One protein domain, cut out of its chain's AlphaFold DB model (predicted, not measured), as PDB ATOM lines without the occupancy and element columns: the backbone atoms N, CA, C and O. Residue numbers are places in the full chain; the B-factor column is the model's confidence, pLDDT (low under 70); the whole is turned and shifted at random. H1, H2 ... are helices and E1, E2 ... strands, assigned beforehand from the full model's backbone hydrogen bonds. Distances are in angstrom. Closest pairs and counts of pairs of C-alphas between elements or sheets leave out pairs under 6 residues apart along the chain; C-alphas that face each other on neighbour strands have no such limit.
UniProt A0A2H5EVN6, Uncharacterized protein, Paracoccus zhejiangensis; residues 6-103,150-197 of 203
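AT A GLANCE: This is residues 6 to 103 and 150 to 197 of the 203 residues of an uncharacterized protein of Paracoccus zhejiangensis (UniProt A0A2H5EVN6). Two four-stranded sheets form a sandwich that is only partly face to face, with their strands crossed at 70 degrees; the sheets come together at edge strands E4 and E8, and the short helix H4 lies between E5 and the sheet E1 to E4. H2 covers the face of the sheet E1 to E4 turned away from the other sheet, H3 and H1 each graze that sheet, and H5 follows E4 toward one end of the longest axis. The printed part has 146 residues, with five named helices and eight named strands in the order H1 H2 H3 H4 E1 E2 E3 E4 H5 E5 E6 E7 E8. Both sheets are antiparallel and run in chain order, E1 - E2 - E3 - E4 and E5 - E6 - E7 - E8, and the class is mixed, helices and strands. The whole is compact, with a radius of gyration of the C-alphas of 14.8 A and spans of 49 by 37 by 28 A.

HOW THE PARTS SIT: Begin with E5, residues 155 to 162, E6, 167 to 174, E7, 177 to 184, and E8, 189 to 196: they form a meander, each strand the antiparallel neighbour of the one before, in a strongly twisted sheet. Look at N 161 and O 169, 2.9 A apart, for the hairpin E5 and E6; at N 170 and O 181, 2.8 A, for E6 and E7; and at N 182 and O 192, 2.9 A, for E7 and E8. E5 bends by 71 degrees at residue 158, and E8 by 55 degrees at residue 192. The second meander, also strongly twisted, is E1, residues 59 to 62, E2, 65 to 71, E3, 77 to 83, and E4, 88 to 93. Here N 60 and O 67 are 2.9 A apart, N 68 and O 80 2.9 A, and N 79 and O 91 2.8 A. The two sheets are a sandwich, two sheets face to face, with the facing parts 11.4 A centre to centre; the closest C-alphas of E4 and E8, Ala 89 and Ile 189, are 4.5 A apart. H4, residues 50 to 54, is on the sheet E5 to E8 at a height of 8.9 A, only just over E6 with 3 of its C-alphas; its closest C-alpha pair with E5 is Ala 54 and Thr 157, 4.9 A. H2, residues 16 to 27, is on the sheet E1 to E4 at a height of 8.3 A, over E3 and only just slantwise to it, at 33 degrees on the local plane. H3, residues 36 to 48, only grazes both sheets; the C-alphas of Arg 45 and Ile 92, its closest to E4, are 6.4 A apart. H1, residues 6 to 14, only grazes the sheet E1 to E4, and is close to but not clearly touching H2 and about perpendicular to it, at 90 degrees. H5, residues 95 to 102, is on neither sheet. Every O i to N i+4 pair is within hydrogen-bond range in H1, H2, H3 and H4, and 3 of 4 in H5.

IN THESE COORDINATES: Find C-alpha 6 at (253.670, 71.831, 267.548), where H1 begins. H2 is 16.7 A long from first to last C-alpha, and H3, the longest helix, starts at C-alpha 36, (231.756, 99.340, 257.178), and is 18.5 A long. E2 spans 20.3 A, E3 19.3 A, E6 20.9 A and E7 21.9 A. E8 ends at C-alpha 196, (258.261, 106.721, 275.160).

THE WHOLE: The two C-alphas farthest apart are those of Glu 103 and Pro 197, 49.5 A. Residues 104 to 149 are cut out, and C-alphas 103 and 150 are 39.4 A apart across the cut. Of the links that are printed whole, H2 to H3 is short, the others are tight, and none is long. The mean pLDDT of the printed part is 80.5, and it is under 70 at residues 6 to 33, 97 to 103 and 150 to 153.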
ATOM      1  N   THR A   6     254.137  72.652 268.670       46.91
ATOM      2  CA  THR A   6     253.670  71.831 267.548       46.91
ATOM      3  C   THR A   6     252.170  71.950 267.301       46.91
ATOM      4  O   THR A   6     251.764  71.850 266.155       46.91
ATOM      5  N   ALA A   7     251.340  72.223 268.312       49.47
ATOM      6  CA  ALA A   7     249.915  72.481 268.107       49.47
ATOM      7  C   ALA A   7     249.688  73.818 267.388       49.47
ATOM      8  O   ALA A   7     248.842  73.898 266.505       49.47
ATOM      9  N   ALA A   8     250.494  74.842 267.695       47.53
ATOM     10  CA  ALA A   8     250.489  76.097 266.948       47.53
ATOM     11  C   ALA A   8     250.975  75.880 265.507       47.53
ATOM     12  O   ALA A   8     250.317  76.326 264.578       47.53
ATOM     13  N   ALA A   9     252.058  75.124 265.298       52.66
ATOM     14  CA  ALA A   9     252.538  74.784 263.956       52.66
ATOM     15  C   ALA A   9     251.558  73.895 263.160       52.66
ATOM     16  O   ALA A   9     251.451  74.044 261.949       52.66
ATOM     17  N   LEU A  10     250.819  73.002 263.824       50.97
ATOM     18  CA  LEU A  10     249.766  72.186 263.216       50.97
ATOM     19  C   LEU A  10     248.525  73.015 262.901       50.97
ATOM     20  O   LEU A  10     247.961  72.842 261.832       50.97
ATOM     21  N   LEU A  11     248.129  73.970 263.746       56.09
ATOM     22  CA  LEU A  11     247.136  74.972 263.352       56.09
ATOM     23  C   LEU A  11     247.628  75.748 262.128       56.09
ATOM     24  O   LEU A  11     246.839  75.980 261.218       56.09
ATOM     25  N   LEU A  12     248.937  76.039 262.064       51.22
ATOM     26  CA  LEU A  12     249.554  76.719 260.930       51.22
ATOM     27  C   LEU A  12     249.584  75.896 259.616       51.22
ATOM     28  O   LEU A  12     249.845  76.462 258.554       51.22
ATOM     29  N   THR A  13     249.316  74.587 259.647       48.50
ATOM     30  CA  THR A  13     249.387  73.711 258.458       48.50
ATOM     31  C   THR A  13     248.120  72.896 258.190       48.50
ATOM     32  O   THR A  13     247.935  72.433 257.068       48.50
ATOM     33  N   ALA A  14     247.232  72.730 259.173       47.84
ATOM     34  CA  ALA A  14     246.095  71.808 259.104       47.84
ATOM     35  C   ALA A  14     244.792  72.434 258.589       47.84
ATOM     36  O   ALA A  14     243.842  71.699 258.330       47.84
ATOM     37  N   VAL A  15     244.716  73.758 258.421       51.81
ATOM     38  CA  VAL A  15     243.518  74.406 257.861       51.81
ATOM     39  C   VAL A  15     243.941  75.364 256.734       51.81
ATOM     40  O   VAL A  15     244.555  76.389 257.012       51.81
ATOM     41  N   PRO A  16     243.673  75.050 255.454       54.84
ATOM     42  CA  PRO A  16     244.151  75.851 254.323       54.84
ATOM     43  C   PRO A  16     243.553  77.271 254.281       54.84
ATOM     44  O   PRO A  16     244.236  78.212 253.883       54.84
ATOM     45  N   ASP A  17     242.330  77.461 254.779       55.53
ATOM     46  CA  ASP A  17     241.591  78.718 254.594       55.53
ATOM     47  C   ASP A  17     242.137  79.907 255.398       55.53
ATOM     48  O   ASP A  17     242.151  81.043 254.917       55.53
ATOM     49  N   TRP A  18     242.635  79.693 256.622       55.44
ATOM     50  CA  TRP A  18     243.204  80.810 257.388       55.44
ATOM     51  C   TRP A  18     244.628  81.156 256.922       55.44
ATOM     52  O   TRP A  18     245.053  82.289 257.142       55.44
ATOM     53  N   VAL A  19     245.330  80.253 256.216       58.44
ATOM     54  CA  VAL A  19     246.589  80.573 255.510       58.44
ATOM     55  C   VAL A  19     246.320  81.572 254.388       58.44
ATOM     56  O   VAL A  19     247.092  82.513 254.206       58.44
ATOM     57  N   ASP A  20     245.210  81.424 253.664       62.00
ATOM     58  CA  ASP A  20     244.795  82.403 252.659       62.00
ATOM     59  C   ASP A  20     244.322  83.709 253.297       62.00
ATOM     60  O   ASP A  20     244.688  84.779 252.813       62.00
ATOM     61  N   SER A  21     243.628  83.659 254.441       61.81
ATOM     62  CA  SER A  21     243.336  84.862 255.238       61.81
ATOM     63  C   SER A  21     244.614  85.562 255.707       61.81
ATOM     64  O   SER A  21     244.676  86.790 255.718       61.81
ATOM     65  N   LEU A  22     245.647  84.801 256.070       62.28
ATOM     66  CA  LEU A  22     246.963  85.307 256.442       62.28
ATOM     67  C   LEU A  22     247.691  85.936 255.260       62.28
ATOM     68  O   LEU A  22     248.265  87.013 255.388       62.28
ATOM     69  N   ARG A  23     247.682  85.266 254.108       63.06
ATOM     70  CA  ARG A  23     248.307  85.739 252.873       63.06
ATOM     71  C   ARG A  23     247.608  86.995 252.367       63.06
ATOM     72  O   ARG A  23     248.282  87.948 251.993       63.06
ATOM     73  N   ALA A  24     246.278  87.028 252.410       63.25
ATOM     74  CA  ALA A  24     245.487  88.218 252.130       63.25
ATOM     75  C   ALA A  24     245.829  89.334 253.118       63.25
ATOM     76  O   ALA A  24     246.129  90.438 252.694       63.25
ATOM     77  N   PHE A  25     245.887  89.042 254.418       66.56
ATOM     78  CA  PHE A  25     246.295  90.005 255.437       66.56
ATOM     79  C   PHE A  25     247.713  90.559 255.213       66.56
ATOM     80  O   PHE A  25     247.925  91.755 255.386       66.56
ATOM     81  N   TYR A  26     248.656  89.718 254.784       63.62
ATOM     82  CA  TYR A  26     250.032  90.100 254.463       63.62
ATOM     83  C   TYR A  26     250.116  90.971 253.202       63.62
ATOM     84  O   TYR A  26     250.861  91.946 253.163       63.62
ATOM     85  N   ASN A  27     249.338  90.631 252.173       62.69
ATOM     86  CA  ASN A  27     249.312  91.345 250.896       62.69
ATOM     87  C   ASN A  27     248.480  92.640 250.949       62.69
ATOM     88  O   ASN A  27     248.695  93.535 250.140       62.69
ATOM     89  N   ASP A  28     247.550  92.739 251.898       61.69
ATOM     90  CA  ASP A  28     246.585  93.830 252.066       61.69
ATOM     91  C   ASP A  28     246.932  94.700 253.284       61.69
ATOM     92  O   ASP A  28     246.060  95.143 254.018       61.69
ATOM     93  N   LEU A  29     248.215  94.960 253.545       63.69
ATOM     94  CA  LEU A  29     248.614  95.942 254.568       63.69
ATOM     95  C   LEU A  29     248.273  97.392 254.169       63.69
ATOM     96  O   LEU A  29     248.478  98.309 254.961       63.69
ATOM     97  N   ASP A  30     247.719  97.593 252.972       55.66
ATOM     98  CA  ASP A  30     247.295  98.878 252.417       55.66
ATOM     99  C   ASP A  30     245.756  98.917 252.279       55.66
ATOM    100  O   ASP A  30     245.181  99.017 251.191       55.66
ATOM    101  N   ARG A  31     245.058  98.764 253.416       61.66
ATOM    102  CA  ARG A  31     243.594  98.578 253.491       61.66
ATOM    103  C   ARG A  31     242.800  99.860 253.247       61.66
ATOM    104  O   ARG A  31     242.099 100.360 254.127       61.66
ATOM    105  N   THR A  32     242.848 100.378 252.028       58.59
ATOM    106  CA  THR A  32     242.030 101.530 251.607       58.59
ATOM    107  C   THR A  32     240.580 101.158 251.269       58.59
ATOM    108  O   THR A  32     239.756 102.049 251.061       58.59
ATOM    109  N   LYS A  33     240.227  99.863 251.240       66.06
ATOM    110  CA  LYS A  33     238.890  99.370 250.858       66.06
ATOM    111  C   LYS A  33     238.364  98.308 251.830       66.06
ATOM    112  O   LYS A  33     238.305  97.134 251.491       66.06
ATOM    113  N   ILE A  34     237.971  98.723 253.032       76.25
ATOM    114  CA  ILE A  34     237.208  97.874 253.962       76.25
ATOM    115  C   ILE A  34     235.765  98.367 253.977       76.25
ATOM    116  O   ILE A  34     235.518  99.571 254.079       76.25
ATOM    117  N   THR A  35     234.799  97.456 253.879       86.50
ATOM    118  CA  THR A  35     233.391  97.825 254.056       86.50
ATOM    119  C   THR A  35     233.102  98.151 255.522       86.50
ATOM    120  O   THR A  35     233.718  97.604 256.434       86.50
ATOM    121  N   MET A  36     232.115  99.011 255.791       86.69
ATOM    122  CA  MET A  36     231.756  99.340 257.178       86.69
ATOM    123  C   MET A  36     231.367  98.090 257.991       86.69
ATOM    124  O   MET A  36     231.707  97.979 259.164       86.69
ATOM    125  N   ALA A  37     230.705  97.113 257.363       89.06
ATOM    126  CA  ALA A  37     230.332  95.863 258.019       89.06
ATOM    127  C   ALA A  37     231.556  95.034 258.452       89.06
ATOM    128  O   ALA A  37     231.596  94.529 259.574       89.06
ATOM    129  N   GLU A  38     232.572  94.919 257.594       87.25
ATOM    130  CA  GLU A  38     233.821  94.216 257.918       87.25
ATOM    131  C   GLU A  38     234.620  94.941 259.000       87.25
ATOM    132  O   GLU A  38     235.158  94.292 259.901       87.25
ATOM    133  N   ALA A  39     234.661  96.274 258.942       88.44
ATOM    134  CA  ALA A  39     235.319  97.106 259.941       88.44
ATOM    135  C   ALA A  39     234.709  96.890 261.334       88.44
ATOM    136  O   ALA A  39     235.424  96.555 262.279       88.44
ATOM    137  N   LEU A  40     233.378  96.966 261.448       91.31
ATOM    138  CA  LEU A  40     232.664  96.716 262.703       91.31
ATOM    139  C   LEU A  40     232.860  95.282 263.205       91.31
ATOM    140  O   LEU A  40     233.053  95.062 264.403       91.31
ATOM    141  N   ALA A  41     232.850  94.297 262.301       90.62
ATOM    142  CA  ALA A  41     233.119  92.913 262.664       90.62
ATOM    143  C   ALA A  41     234.534  92.749 263.238       90.62
ATOM    144  O   ALA A  41     234.703  92.056 264.242       90.62
ATOM    145  N   ARG A  42     235.544  93.397 262.643       90.06
ATOM    146  CA  ARG A  42     236.927  93.348 263.137       90.06
ATOM    147  C   ARG A  42     237.073  94.034 264.492       90.06
ATOM    148  O   ARG A  42     237.610  93.416 265.411       90.06
ATOM    149  N   THR A  43     236.532  95.237 264.662       91.94
ATOM    150  CA  THR A  43     236.531  95.920 265.965       91.94
ATOM    151  C   THR A  43     235.853  95.080 267.034       91.94
ATOM    152  O   THR A  43     236.390  94.933 268.129       91.94
ATOM    153  N   SER A  44     234.722  94.446 266.717       93.25
ATOM    154  CA  SER A  44     234.048  93.546 267.654       93.25
ATOM    155  C   SER A  44     234.947  92.378 268.080       93.25
ATOM    156  O   SER A  44     235.001  92.059 269.268       93.25
ATOM    157  N   ARG A  45     235.705  91.775 267.151       92.88
ATOM    158  CA  ARG A  45     236.679  90.716 267.477       92.88
ATOM    159  C   ARG A  45     237.789  91.216 268.392       92.88
ATOM    160  O   ARG A  45     238.084  90.560 269.388       92.88
ATOM    161  N   ILE A  46     238.362  92.377 268.086       92.81
ATOM    162  CA  ILE A  46     239.398  93.017 268.907       92.81
ATOM    163  C   ILE A  46     238.880  93.290 270.319       92.81
ATOM    164  O   ILE A  46     239.522  92.895 271.290       92.81
ATOM    165  N   ASN A  47     237.688  93.874 270.442       93.06
ATOM    166  CA  ASN A  47     237.096  94.238 271.728       93.06
ATOM    167  C   ASN A  47     236.861  93.023 272.630       93.06
ATOM    168  O   ASN A  47     237.108  93.091 273.831       93.06
ATOM    169  N   ARG A  48     236.424  91.893 272.064       92.75
ATOM    170  CA  ARG A  48     236.218  90.656 272.836       92.75
ATOM    171  C   ARG A  48     237.524  89.965 273.234       92.75
ATOM    172  O   ARG A  48     237.530  89.208 274.195       92.75
ATOM    173  N   ASN A  49     238.624  90.246 272.535       93.56
ATOM    174  CA  ASN A  49     239.920  89.587 272.719       93.56
ATOM    175  C   ASN A  49     241.018  90.539 273.228       93.56
ATOM    176  O   ASN A  49     242.208  90.284 273.033       93.56
ATOM    177  N   LEU A  50     240.648  91.624 273.916       92.25
ATOM    178  CA  LEU A  50     241.602  92.602 274.457       92.25
ATOM    179  C   LEU A  50     242.653  91.970 275.376       92.25
ATOM    180  O   LEU A  50     243.819  92.352 275.313       92.25
ATOM    181  N   GLY A  51     242.270  90.992 276.201       92.06
ATOM    182  CA  GLY A  51     243.226  90.269 277.047       92.06
ATOM    183  C   GLY A  51     244.298  89.557 276.217       92.06
ATOM    184  O   GLY A  51     245.486  89.689 276.484       92.06
ATOM    185  N   CYS A  52     243.888  88.908 275.129       91.25
ATOM    186  CA  CYS A  52     244.780  88.197 274.217       91.25
ATOM    187  C   CYS A  52     245.766  89.131 273.493       91.25
ATOM    188  O   CYS A  52     246.934  88.789 273.311       91.25
ATOM    189  N   LEU A  53     245.316  90.338 273.128       90.69
ATOM    190  CA  LEU A  53     246.164  91.403 272.574       90.69
ATOM    191  C   LEU A  53     247.251  91.871 273.548       90.69
ATOM    192  O   LEU A  53     248.301  92.343 273.105       90.69
ATOM    193  N   ALA A  54     247.005  91.753 274.855       90.50
ATOM    194  CA  ALA A  54     247.959  92.138 275.884       90.50
ATOM    195  C   ALA A  54     248.989  91.038 276.194       90.50
ATOM    196  O   ALA A  54     250.111  91.341 276.605       90.50
ATOM    197  N   THR A  55     248.627  89.775 275.967       89.31
ATOM    198  CA  THR A  55     249.460  88.611 276.279       89.31
ATOM    199  C   THR A  55     250.698  88.554 275.379       89.31
ATOM    200  O   THR A  55     250.569  88.657 274.162       89.31
ATOM    201  N   PRO A  56     251.916  88.372 275.909       85.81
ATOM    202  CA  PRO A  56     253.102  88.179 275.081       85.81
ATOM    203  C   PRO A  56     253.077  86.814 274.380       85.81
ATOM    204  O   PRO A  56     252.594  85.825 274.928       85.81
ATOM    205  N   ALA A  57     253.629  86.755 273.172       83.00
ATOM    206  CA  ALA A  57     253.769  85.529 272.394       83.00
ATOM    207  C   ALA A  57     255.168  85.478 271.753       83.00
ATOM    208  O   ALA A  57     255.802  86.523 271.584       83.00
ATOM    209  N   PRO A  58     255.699  84.281 271.445       79.12
ATOM    210  CA  PRO A  58     256.990  84.168 270.787       79.12
ATOM    211  C   PRO A  58     256.909  84.699 269.353       79.12
ATOM    212  O   PRO A  58     256.005  84.350 268.595       79.12
ATOM    213  N   LEU A  59     257.896  85.513 268.986       78.06
ATOM    214  CA  LEU A  59     258.048  86.047 267.641       78.06
ATOM    215  C   LEU A  59     258.807  85.045 266.764       78.06
ATOM    216  O   LEU A  59     259.957  84.707 267.045       78.06
ATOM    217  N   VAL A  60     258.159  84.575 265.700       80.75
ATOM    218  CA  VAL A  60     258.716  83.604 264.754       80.75
ATOM    219  C   VAL A  60     259.066  84.318 263.446       80.75
ATOM    220  O   VAL A  60     258.193  84.956 262.855       80.75
ATOM    221  N   PRO A  61     260.317  84.247 262.961       77.00
ATOM    222  CA  PRO A  61     260.685  84.840 261.680       77.00
ATOM    223  C   PRO A  61     259.971  84.131 260.518       77.00
ATOM    224  O   PRO A  61     259.903  82.905 260.464       77.00
ATOM    225  N   ALA A  62     259.462  84.916 259.572       71.31
ATOM    226  CA  ALA A  62     258.719  84.481 258.395       71.31
ATOM    227  C   ALA A  62     259.126  85.330 257.175       71.31
ATOM    228  O   ALA A  62     258.499  86.337 256.841       71.31
ATOM    229  N   GLY A  63     260.211  84.932 256.504       77.12
ATOM    230  CA  GLY A  63     260.749  85.664 255.354       77.12
ATOM    231  C   GLY A  63     261.267  87.051 255.747       77.12
ATOM    232  O   GLY A  63     262.185  87.165 256.555       77.12
ATOM    233  N   THR A  64     260.687  88.107 255.168       74.31
ATOM    234  CA  THR A  64     261.029  89.509 255.478       74.31
ATOM    235  C   THR A  64     260.211  90.106 256.621       74.31
ATOM    236  O   THR A  64     260.288  91.303 256.886       74.31
ATOM    237  N   SER A  65     259.420  89.290 257.303       80.81
ATOM    238  CA  SER A  65     258.623  89.705 258.447       80.81
ATOM    239  C   SER A  65     258.786  88.708 259.581       80.81
ATOM    240  O   SER A  65     259.435  87.672 259.443       80.81
ATOM    241  N   SER A  66     258.159  89.010 260.702       81.81
ATOM    242  CA  SER A  66     258.035  88.118 261.835       81.81
ATOM    243  C   SER A  66     256.582  88.043 262.273       81.81
ATOM    244  O   SER A  66     255.851  89.032 262.207       81.81
ATOM    245  N   VAL A  67     256.159  86.865 262.713       83.50
ATOM    246  CA  VAL A  67     254.777  86.571 263.079       83.50
ATOM    247  C   VAL A  67     254.725  86.077 264.519       83.50
ATOM    248  O   VAL A  67     255.494  85.201 264.906       83.50
ATOM    249  N   GLU A  68     253.806  86.624 265.308       84.56
ATOM    250  CA  GLU A  68     253.380  86.026 266.575       84.56
ATOM    251  C   GLU A  68     251.987  85.435 266.387       84.56
ATOM    252  O   GLU A  68     251.113  86.072 265.794       84.56
ATOM    253  N   SER A  69     251.763  84.242 266.928       84.81
ATOM    254  CA  SER A  69     250.437  83.638 266.998       84.81
ATOM    255  C   SER A  69     250.134  83.180 268.420       84.81
ATOM    256  O   SER A  69     251.011  82.704 269.143       84.81
ATOM    257  N   LEU A  70     248.885  83.369 268.841       87.06
ATOM    258  CA  LEU A  70     248.414  83.006 270.172       87.06
ATOM    259  C   LEU A  70     246.946  82.591 270.115       87.06
ATOM    260  O   LEU A  70     246.140  83.255 269.470       87.06
ATOM    261  N   ILE A  71     246.599  81.521 270.829       88.75
ATOM    262  CA  ILE A  71     245.204  81.143 271.063       88.75
ATOM    263  C   ILE A  71     244.697  81.945 272.262       88.75
ATOM    264  O   ILE A  71     245.304  81.922 273.332       88.75
ATOM    265  N   CYS A  72     243.604  82.667 272.063       89.38
ATOM    266  CA  CYS A  72     242.939  83.462 273.081       89.38
ATOM    267  C   CYS A  72     242.058  82.578 273.976       89.38
ATOM    268  O   CYS A  72     241.620  81.509 273.557       89.38
ATOM    269  N   ASP A  73     241.712  83.051 275.177       88.81
ATOM    270  CA  ASP A  73     240.810  82.322 276.092       88.81
ATOM    271  C   ASP A  73     239.412  82.077 275.492       88.81
ATOM    272  O   ASP A  73     238.714  81.140 275.870       88.81
ATOM    273  N   SER A  74     239.016  82.907 274.525       86.75
ATOM    274  CA  SER A  74     237.803  82.750 273.716       86.75
ATOM    275  C   SER A  74     237.841  81.545 272.768       86.75
ATOM    276  O   SER A  74     236.801  81.160 272.237       86.75
ATOM    277  N   GLY A  75     239.022  80.973 272.523       86.69
ATOM    278  CA  GLY A  75     239.275  80.009 271.456       86.69
ATOM    279  C   GLY A  75     239.588  80.647 270.097       86.69
ATOM    280  O   GLY A  75     239.860  79.917 269.150       86.69
ATOM    281  N   ASP A  76     239.579  81.978 269.978       89.81
ATOM    282  CA  ASP A  76     240.015  82.678 268.764       89.81
ATOM    283  C   ASP A  76     241.550  82.652 268.627       89.81
ATOM    284  O   ASP A  76     242.275  82.455 269.603       89.81
ATOM    285  N   ILE A  77     242.069  82.890 267.420       88.69
ATOM    286  CA  ILE A  77     243.517  82.998 267.173       88.69
ATOM    287  C   ILE A  77     243.873  84.454 266.923       88.69
ATOM    288  O   ILE A  77     243.398  85.055 265.960       88.69
ATOM    289  N   LEU A  78     244.757  85.005 267.748       90.31
ATOM    290  CA  LEU A  78     245.431  86.266 267.483       90.31
ATOM    291  C   LEU A  78     246.666  86.021 266.622       90.31
ATOM    292  O   LEU A  78     247.517  85.197 266.955       90.31
ATOM    293  N   ILE A  79     246.796  86.816 265.570       89.00
ATOM    294  CA  ILE A  79     247.983  86.903 264.732       89.00
ATOM    295  C   ILE A  79     248.509  88.332 264.780       89.00
ATOM    296  O   ILE A  79     247.764  89.295 264.589       89.00
ATOM    297  N   ARG A  80     249.814  88.466 265.002       88.19
ATOM    298  CA  ARG A  80     250.541  89.730 264.899       88.19
ATOM    299  C   ARG A  80     251.602  89.607 263.840       88.19
ATOM    300  O   ARG A  80     252.420  88.695 263.892       88.19
ATOM    301  N   LEU A  81     251.615  90.556 262.925       86.31
ATOM    302  CA  LEU A  81     252.656  90.675 261.925       86.31
ATOM    303  C   LEU A  81     253.525  91.876 262.258       86.31
ATOM    304  O   LEU A  81     253.019  92.973 262.496       86.31
ATOM    305  N   VAL A  82     254.833  91.659 262.246       84.62
ATOM    306  CA  VAL A  82     255.853  92.697 262.346       84.62
ATOM    307  C   VAL A  82     256.682  92.629 261.076       84.62
ATOM    308  O   VAL A  82     257.392  91.662 260.829       84.62
ATOM    309  N   THR A  83     256.572  93.654 260.255       82.56
ATOM    310  CA  THR A  83     257.335  93.785 259.010       82.56
ATOM    311  C   THR A  83     258.757  94.283 259.280       82.56
ATOM    312  O   THR A  83     259.038  94.842 260.345       82.56
ATOM    313  N   GLN A  84     259.666  94.111 258.317       77.06
ATOM    314  CA  GLN A  84     261.034  94.645 258.397       77.06
ATOM    315  C   GLN A  84     261.098  96.175 258.540       77.06
ATOM    316  O   GLN A  84     261.995  96.678 259.212       77.06
ATOM    317  N   ASP A  85     260.143  96.917 257.969       77.81
ATOM    318  CA  ASP A  85     260.009  98.372 258.141       77.81
ATOM    319  C   ASP A  85     259.361  98.760 259.482       77.81
ATOM    320  O   ASP A  85     259.126  99.934 259.759       77.81
ATOM    321  N   GLY A  86     259.096  97.783 260.353       77.31
ATOM    322  CA  GLY A  86     258.590  97.998 261.701       77.31
ATOM    323  C   GLY A  86     257.092  98.292 261.768       77.31
ATOM    324  O   GLY A  86     256.594  98.543 262.874       77.31
ATOM    325  N   LYS A  87     256.370  98.225 260.637       83.50
ATOM    326  CA  LYS A  87     254.903  98.276 260.610       83.50
ATOM    327  C   LYS A  87     254.329  97.037 261.267       83.50
ATOM    328  O   LYS A  87     254.869  95.931 261.150       83.50
ATOM    329  N   ARG A  88     253.207  97.243 261.946       86.94
ATOM    330  CA  ARG A  88     252.550  96.231 262.759       86.94
ATOM    331  C   ARG A  88     251.092  96.125 262.393       86.94
ATOM    332  O   ARG A  88     250.413  97.141 262.232       86.94
ATOM    333  N   ALA A  89     250.629  94.891 262.306       88.69
ATOM    334  CA  ALA A  89     249.238  94.596 262.050       88.69
ATOM    335  C   ALA A  89     248.762  93.438 262.930       88.69
ATOM    336  O   ALA A  89     249.536  92.553 263.301       88.69
ATOM    337  N   TYR A  90     247.471  93.460 263.235       90.69
ATOM    338  CA  TYR A  90     246.777  92.560 264.138       90.69
ATOM    339  C   TYR A  90     245.553  91.986 263.427       90.69
ATOM    340  O   TYR A  90     244.726  92.737 262.912       90.69
ATOM    341  N   GLU A  91     245.409  90.666 263.446       90.06
ATOM    342  CA  GLU A  91     244.194  89.985 263.004       90.06
ATOM    343  C   GLU A  91     243.749  88.985 264.062       90.06
ATOM    344  O   GLU A  91     244.572  88.326 264.698       90.06
ATOM    345  N   ILE A  92     242.435  88.869 264.232       90.75
ATOM    346  CA  ILE A  92     241.832  87.836 265.065       90.75
ATOM    347  C   ILE A  92     240.956  86.969 264.179       90.75
ATOM    348  O   ILE A  92     240.025  87.465 263.540       90.75
ATOM    349  N   ILE A  93     241.248  85.675 264.184       87.44
ATOM    350  CA  ILE A  93     240.527  84.655 263.434       87.44
ATOM    351  C   ILE A  93     239.575  83.934 264.389       87.44
ATOM    352  O   ILE A  93     240.004  83.342 265.378       87.44
ATOM    353  N   GLU A  94     238.283  83.965 264.066       86.88
ATOM    354  CA  GLU A  94     237.247  83.243 264.810       86.88
ATOM    355  C   GLU A  94     237.240  81.765 264.403       86.88
ATOM    356  O   GLU A  94     236.654  81.403 263.379       86.88
ATOM    357  N   ILE A  95     237.850  80.890 265.211       77.12
ATOM    358  CA  ILE A  95     237.874  79.445 264.921       77.12
ATOM    359  C   ILE A  95     236.448  78.890 264.846       77.12
ATOM    360  O   ILE A  95     236.133  78.124 263.939       77.12
ATOM    361  N   ALA A  96     235.558  79.313 265.750       73.50
ATOM    362  CA  ALA A  96     234.177  78.832 265.781       73.50
ATOM    363  C   ALA A  96     233.436  79.068 264.453       73.50
ATOM    364  O   ALA A  96     232.655  78.222 264.019       73.50
ATOM    365  N   ARG A  97     233.710  80.188 263.769       69.94
ATOM    366  CA  ARG A  97     233.133  80.460 262.447       69.94
ATOM    367  C   ARG A  97     233.714  79.564 261.366       69.94
ATOM    368  O   ARG A  97     232.958  79.091 260.524       69.94
ATOM    369  N   LEU A  98     235.024  79.332 261.392       67.19
ATOM    370  CA  LEU A  98     235.674  78.436 260.435       67.19
ATOM    371  C   LEU A  98     235.165  76.999 260.586       67.19
ATOM    372  O   LEU A  98     234.962  76.312 259.591       67.19
ATOM    373  N   LEU A  99     234.902  76.555 261.816       68.75
ATOM    374  CA  LEU A  99     234.326  75.236 262.073       68.75
ATOM    375  C   LEU A  99     232.867  75.151 261.605       68.75
ATOM    376  O   LEU A  99     232.523  74.214 260.896       68.75
ATOM    377  N   ALA A 100     232.035  76.152 261.910       67.31
ATOM    378  CA  ALA A 100     230.623  76.167 261.515       67.31
ATOM    379  C   ALA A 100     230.404  76.218 259.990       67.31
ATOM    380  O   ALA A 100     229.405  75.713 259.490       67.31
ATOM    381  N   GLN A 101     231.326  76.819 259.232       62.16
ATOM    382  CA  GLN A 101     231.269  76.839 257.762       62.16
ATOM    383  C   GLN A 101     231.627  75.491 257.126       62.16
ATOM    384  O   GLN A 101     231.255  75.238 255.983       62.16
ATOM    385  N   ASN A 102     232.336  74.639 257.868       58.84
ATOM    386  CA  ASN A 102     232.769  73.320 257.430       58.84
ATOM    387  C   ASN A 102     231.885  72.189 257.980       58.84
ATOM    388  O   ASN A 102     232.107  71.026 257.640       58.84
ATOM    389  N   GLU A 103     230.873  72.501 258.799       55.22
ATOM    390  CA  GLU A 103     229.858  71.515 259.149       55.22
ATOM    391  C   GLU A 103     228.988  71.229 257.914       55.22
ATOM    392  O   GLU A 103     228.407  72.155 257.335       55.22
ATOM    393  N   ALA A 150     265.225  82.596 269.204       41.81
ATOM    394  CA  ALA A 150     265.762  83.817 269.775       41.81
ATOM    395  C   ALA A 150     264.712  84.374 270.750       41.81
ATOM    396  O   ALA A 150     263.774  85.059 270.356       41.81
ATOM    397  N   GLN A 151     264.841  84.046 272.037       46.78
ATOM    398  CA  GLN A 151     263.880  84.366 273.101       46.78
ATOM    399  C   GLN A 151     263.819  85.869 273.453       46.78
ATOM    400  O   GLN A 151     263.390  86.225 274.543       46.78
ATOM    401  N   GLN A 152     264.263  86.779 272.583       51.56
ATOM    402  CA  GLN A 152     264.597  88.156 272.980       51.56
ATOM    403  C   GLN A 152     263.724  89.248 272.348       51.56
ATOM    404  O   GLN A 152     263.987  90.430 272.556       51.56
ATOM    405  N   TYR A 153     262.669  88.888 271.613       65.06
ATOM    406  CA  TYR A 153     261.808  89.863 270.930       65.06
ATOM    407  C   TYR A 153     260.313  89.638 271.200       65.06
ATOM    408  O   TYR A 153     259.498  89.647 270.288       65.06
ATOM    409  N   GLN A 154     259.951  89.412 272.465       75.44
ATOM    410  CA  GLN A 154     258.546  89.347 272.882       75.44
ATOM    411  C   GLN A 154     257.951  90.756 272.979       75.44
ATOM    412  O   GLN A 154     258.591  91.671 273.502       75.44
ATOM    413  N   ILE A 155     256.718  90.928 272.501       84.50
ATOM    414  CA  ILE A 155     255.941  92.155 272.703       84.50
ATOM    415  C   ILE A 155     255.158  92.029 274.012       84.50
ATOM    416  O   ILE A 155     254.221  91.236 274.104       84.50
ATOM    417  N   ILE A 156     255.508  92.837 275.011       89.06
ATOM    418  CA  ILE A 156     254.786  92.913 276.285       89.06
ATOM    419  C   ILE A 156     253.890  94.148 276.246       89.06
ATOM    420  O   ILE A 156     254.378  95.249 276.022       89.06
ATOM    421  N   THR A 157     252.586  93.997 276.475       92.88
ATOM    422  CA  THR A 157     251.692  95.159 276.595       92.88
ATOM    423  C   THR A 157     251.643  95.602 278.054       92.88
ATOM    424  O   THR A 157     251.156  94.863 278.903       92.88
ATOM    425  N   LEU A 158     252.152  96.800 278.348       94.50
ATOM    426  CA  LEU A 158     252.162  97.384 279.695       94.50
ATOM    427  C   LEU A 158     250.786  97.932 280.075       94.50
ATOM    428  O   LEU A 158     250.333  97.781 281.205       94.50
ATOM    429  N   CYS A 159     250.109  98.558 279.114       94.75
ATOM    430  CA  CYS A 159     248.737  99.016 279.258       94.75
ATOM    431  C   CYS A 159     248.080  99.173 277.887       94.75
ATOM    432  O   CYS A 159     248.755  99.276 276.858       94.75
ATOM    433  N   GLN A 160     246.752  99.241 277.879       95.31
ATOM    434  CA  GLN A 160     245.980  99.596 276.695       95.31
ATOM    435  C   GLN A 160     244.667 100.279 277.080       95.31
ATOM    436  O   GLN A 160     244.080  99.954 278.113       95.31
ATOM    437  N   ARG A 161     244.197 101.214 276.252       94.88
ATOM    438  CA  ARG A 161     242.884 101.858 276.392       94.88
ATOM    439  C   ARG A 161     242.360 102.348 275.052       94.88
ATOM    440  O   ARG A 161     243.137 102.741 274.186       94.88
ATOM    441  N   PHE A 162     241.046 102.418 274.914       95.81
ATOM    442  CA  PHE A 162     240.441 103.098 273.775       95.81
ATOM    443  C   PHE A 162     240.612 104.618 273.894       95.81
ATOM    444  O   PHE A 162     240.484 105.195 274.979       95.81
ATOM    445  N   LEU A 163     240.960 105.255 272.776       95.62
ATOM    446  CA  LEU A 163     240.888 106.705 272.594       95.62
ATOM    447  C   LEU A 163     239.477 107.108 272.148       95.62
ATOM    448  O   LEU A 163     238.955 108.117 272.612       95.62
ATOM    449  N   ASP A 164     238.871 106.286 271.292       94.62
ATOM    450  CA  ASP A 164     237.497 106.370 270.793       94.62
ATOM    451  C   ASP A 164     237.011 104.958 270.386       94.62
ATOM    452  O   ASP A 164     237.653 103.963 270.715       94.62
ATOM    453  N   GLU A 165     235.882 104.838 269.682       91.00
ATOM    454  CA  GLU A 165     235.318 103.542 269.256       91.00
ATOM    455  C   GLU A 165     236.192 102.753 268.264       91.00
ATOM    456  O   GLU A 165     235.994 101.552 268.073       91.00
ATOM    457  N   ARG A 166     237.144 103.417 267.608       93.56
ATOM    458  CA  ARG A 166     237.988 102.869 266.546       93.56
ATOM    459  C   ARG A 166     239.439 102.729 266.985       93.56
ATOM    460  O   ARG A 166     240.088 101.760 266.596       93.56
ATOM    461  N   MET A 167     239.954 103.667 267.764       96.56
ATOM    462  CA  MET A 167     241.379 103.818 268.031       96.56
ATOM    463  C   MET A 167     241.742 103.251 269.404       96.56
ATOM    464  O   MET A 167     241.274 103.729 270.438       96.56
ATOM    465  N   LEU A 168     242.622 102.251 269.422       96.62
ATOM    466  CA  LEU A 168     243.143 101.618 270.632       96.62
ATOM    467  C   LEU A 168     244.589 102.069 270.873       96.62
ATOM    468  O   LEU A 168     245.491 101.717 270.116       96.62
ATOM    469  N   LEU A 169     244.819 102.820 271.948       96.50
ATOM    470  CA  LEU A 169     246.156 103.156 272.429       96.50
ATOM    471  C   LEU A 169     246.727 101.987 273.230       96.50
ATOM    472  O   LEU A 169     246.044 101.414 274.082       96.50
ATOM    473  N   ARG A 170     247.996 101.667 272.996       95.69
ATOM    474  CA  ARG A 170     248.735 100.604 273.679       95.69
ATOM    475  C   ARG A 170     250.123 101.116 274.043       95.69
ATOM    476  O   ARG A 170     250.797 101.681 273.189       95.69
ATOM    477  N   ASN A 171     250.554 100.906 275.283       95.75
ATOM    478  CA  ASN A 171     251.959 101.056 275.654       95.75
ATOM    479  C   ASN A 171     252.594  99.668 275.655       95.75
ATOM    480  O   ASN A 171     252.172  98.796 276.416       95.75
ATOM    481  N   VAL A 172     253.565  99.446 274.777       93.62
ATOM    482  CA  VAL A 172     254.197  98.139 274.582       93.62
ATOM    483  C   VAL A 172     255.694  98.219 274.833       93.62
ATOM    484  O   VAL A 172     256.352  99.156 274.387       93.62
ATOM    485  N   GLN A 173     256.244  97.217 275.512       91.69
ATOM    486  CA  GLN A 173     257.672  97.026 275.708       91.69
ATOM    487  C   GLN A 173     258.195  95.956 274.749       91.69
ATOM    488  O   GLN A 173     257.645  94.858 274.653       91.69
ATOM    489  N   ILE A 174     259.270  96.290 274.039       87.94
ATOM    490  CA  ILE A 174     259.873  95.464 272.995       87.94
ATOM    491  C   ILE A 174     261.385  95.624 273.077       87.94
ATOM    492  O   ILE A 174     261.897  96.735 272.935       87.94
ATOM    493  N   GLY A 175     262.108  94.530 273.328       85.25
ATOM    494  CA  GLY A 175     263.573  94.565 273.421       85.25
ATOM    495  C   GLY A 175     264.094  95.609 274.422       85.25
ATOM    496  O   GLY A 175     265.102  96.259 274.169       85.25
ATOM    497  N   GLY A 176     263.358  95.840 275.516       87.19
ATOM    498  CA  GLY A 176     263.694  96.825 276.552       87.19
ATOM    499  C   GLY A 176     263.276  98.275 276.266       87.19
ATOM    500  O   GLY A 176     263.313  99.090 277.183       87.19
ATOM    501  N   SER A 177     262.828  98.607 275.052       91.88
ATOM    502  CA  SER A 177     262.285  99.933 274.709       91.88
ATOM    503  C   SER A 177     260.761  99.945 274.766       91.88
ATOM    504  O   SER A 177     260.135  98.940 274.433       91.88
ATOM    505  N   CYS A 178     260.164 101.077 275.143       94.75
ATOM    506  CA  CYS A 178     258.712 101.229 275.205       94.75
ATOM    507  C   CYS A 178     258.172 102.153 274.117       94.75
ATOM    508  O   CYS A 178     258.838 103.100 273.694       94.75
ATOM    509  N   PHE A 179     256.967 101.847 273.647       94.31
ATOM    510  CA  PHE A 179     256.318 102.556 272.555       94.31
ATOM    511  C   PHE A 179     254.842 102.784 272.856       94.31
ATOM    512  O   PHE A 179     254.138 101.854 273.248       94.31
ATOM    513  N   HIS A 180     254.361 103.992 272.580       95.81
ATOM    514  CA  HIS A 180     252.941 104.240 272.385       95.81
ATOM    515  C   HIS A 180     252.572 103.867 270.957       95.81
ATOM    516  O   HIS A 180     253.019 104.499 270.004       95.81
ATOM    517  N   GLU A 181     251.755 102.833 270.815       95.06
ATOM    518  CA  GLU A 181     251.170 102.402 269.554       95.06
ATOM    519  C   GLU A 181     249.687 102.762 269.541       95.06
ATOM    520  O   GLU A 181     248.955 102.465 270.485       95.06
ATOM    521  N   THR A 182     249.226 103.387 268.462       96.31
ATOM    522  CA  THR A 182     247.794 103.574 268.214       96.31
ATOM    523  C   THR A 182     247.360 102.610 267.123       96.31
ATOM    524  O   THR A 182     247.767 102.739 265.968       96.31
ATOM    525  N   LEU A 183     246.552 101.632 267.511       95.06
ATOM    526  CA  LEU A 183     245.960 100.628 266.643       95.06
ATOM    527  C   LEU A 183     244.604 101.125 266.142       95.06
ATOM    528  O   LEU A 183     243.709 101.405 266.936       95.06
ATOM    529  N   ASP A 184     244.434 101.180 264.829       93.81
ATOM    530  CA  ASP A 184     243.121 101.324 264.217       93.81
ATOM    531  C   ASP A 184     242.429  99.956 264.210       93.81
ATOM    532  O   ASP A 184     242.824  99.047 263.481       93.81
ATOM    533  N   THR A 185     241.394  99.783 265.029       94.00
ATOM    534  CA  THR A 185     240.699  98.495 265.164       94.00
ATOM    535  C   THR A 185     239.862  98.114 263.942       94.00
ATOM    536  O   THR A 185     239.525  96.941 263.786       94.00
ATOM    537  N   TYR A 186     239.568  99.055 263.041       91.56
ATOM    538  CA  TYR A 186     238.807  98.771 261.818       91.56
ATOM    539  C   TYR A 186     239.691  98.035 260.808       91.56
ATOM    540  O   TYR A 186     239.254  97.115 260.108       91.56
ATOM    541  N   THR A 187     240.960  98.437 260.747       88.44
ATOM    542  CA  THR A 187     241.959  97.900 259.818       88.44
ATOM    543  C   THR A 187     242.861  96.855 260.467       88.44
ATOM    544  O   THR A 187     243.394  96.001 259.765       88.44
ATOM    545  N   GLY A 188     243.010  96.892 261.792       89.88
ATOM    546  CA  GLY A 188     243.989  96.102 262.533       89.88
ATOM    547  C   GLY A 188     245.417  96.638 262.404       89.88
ATOM    548  O   GLY A 188     246.352  95.931 262.762       89.88
ATOM    549  N   ILE A 189     245.621  97.856 261.894       90.19
ATOM    550  CA  ILE A 189     246.953  98.404 261.597       90.19
ATOM    551  C   ILE A 189     247.369  99.417 262.664       90.19
ATOM    552  O   ILE A 189     246.574 100.251 263.101       90.19
ATOM    553  N   VAL A 190     248.636  99.371 263.073       92.50
ATOM    554  CA  VAL A 190     249.227 100.426 263.905       92.50
ATOM    555  C   VAL A 190     249.490 101.650 263.033       92.50
ATOM    556  O   VAL A 190     250.363 101.626 262.167       92.50
ATOM    557  N   VAL A 191     248.729 102.720 263.264       92.75
ATOM    558  CA  VAL A 191     248.781 103.959 262.467       92.75
ATOM    559  C   VAL A 191     249.706 105.020 263.059       92.75
ATOM    560  O   VAL A 191     250.128 105.931 262.356       92.75
ATOM    561  N   SER A 192     250.032 104.908 264.346       93.69
ATOM    562  CA  SER A 192     251.009 105.767 265.014       93.69
ATOM    563  C   SER A 192     251.848 104.942 265.972       93.69
ATOM    564  O   SER A 192     251.323 104.055 266.651       93.69
ATOM    565  N   ARG A 193     253.148 105.233 266.014       93.62
ATOM    566  CA  ARG A 193     254.106 104.600 266.911       93.62
ATOM    567  C   ARG A 193     255.155 105.615 267.337       93.62
ATOM    568  O   ARG A 193     255.890 106.129 266.500       93.62
ATOM    569  N   GLU A 194     255.251 105.852 268.635       94.38
ATOM    570  CA  GLU A 194     256.204 106.790 269.226       94.38
ATOM    571  C   GLU A 194     256.967 106.106 270.357       94.38
ATOM    572  O   GLU A 194     256.375 105.389 271.160       94.38
ATOM    573  N   GLN A 195     258.284 106.302 270.416       94.94
ATOM    574  CA  GLN A 195     259.087 105.800 271.527       94.94
ATOM    575  C   GLN A 195     258.864 106.673 272.764       94.94
ATOM    576  O   GLN A 195     258.977 107.893 272.696       94.94
ATOM    577  N   VAL A 196     258.589 106.042 273.902       95.44
ATOM    578  CA  VAL A 196     258.261 106.721 275.160       95.44
ATOM    579  C   VAL A 196     258.962 106.050 276.344       95.44
ATOM    580  O   VAL A 196     259.402 104.900 276.233       95.44
ATOM    581  N   PRO A 197     259.062 106.720 277.505       95.00
ATOM    582  CA  PRO A 197     259.443 106.054 278.744       95.00
ATOM    583  C   PRO A 197     258.485 104.906 279.080       95.00
ATOM    584  O   PRO A 197     257.272 105.006 278.884       95.00
TER     585      PRO A 197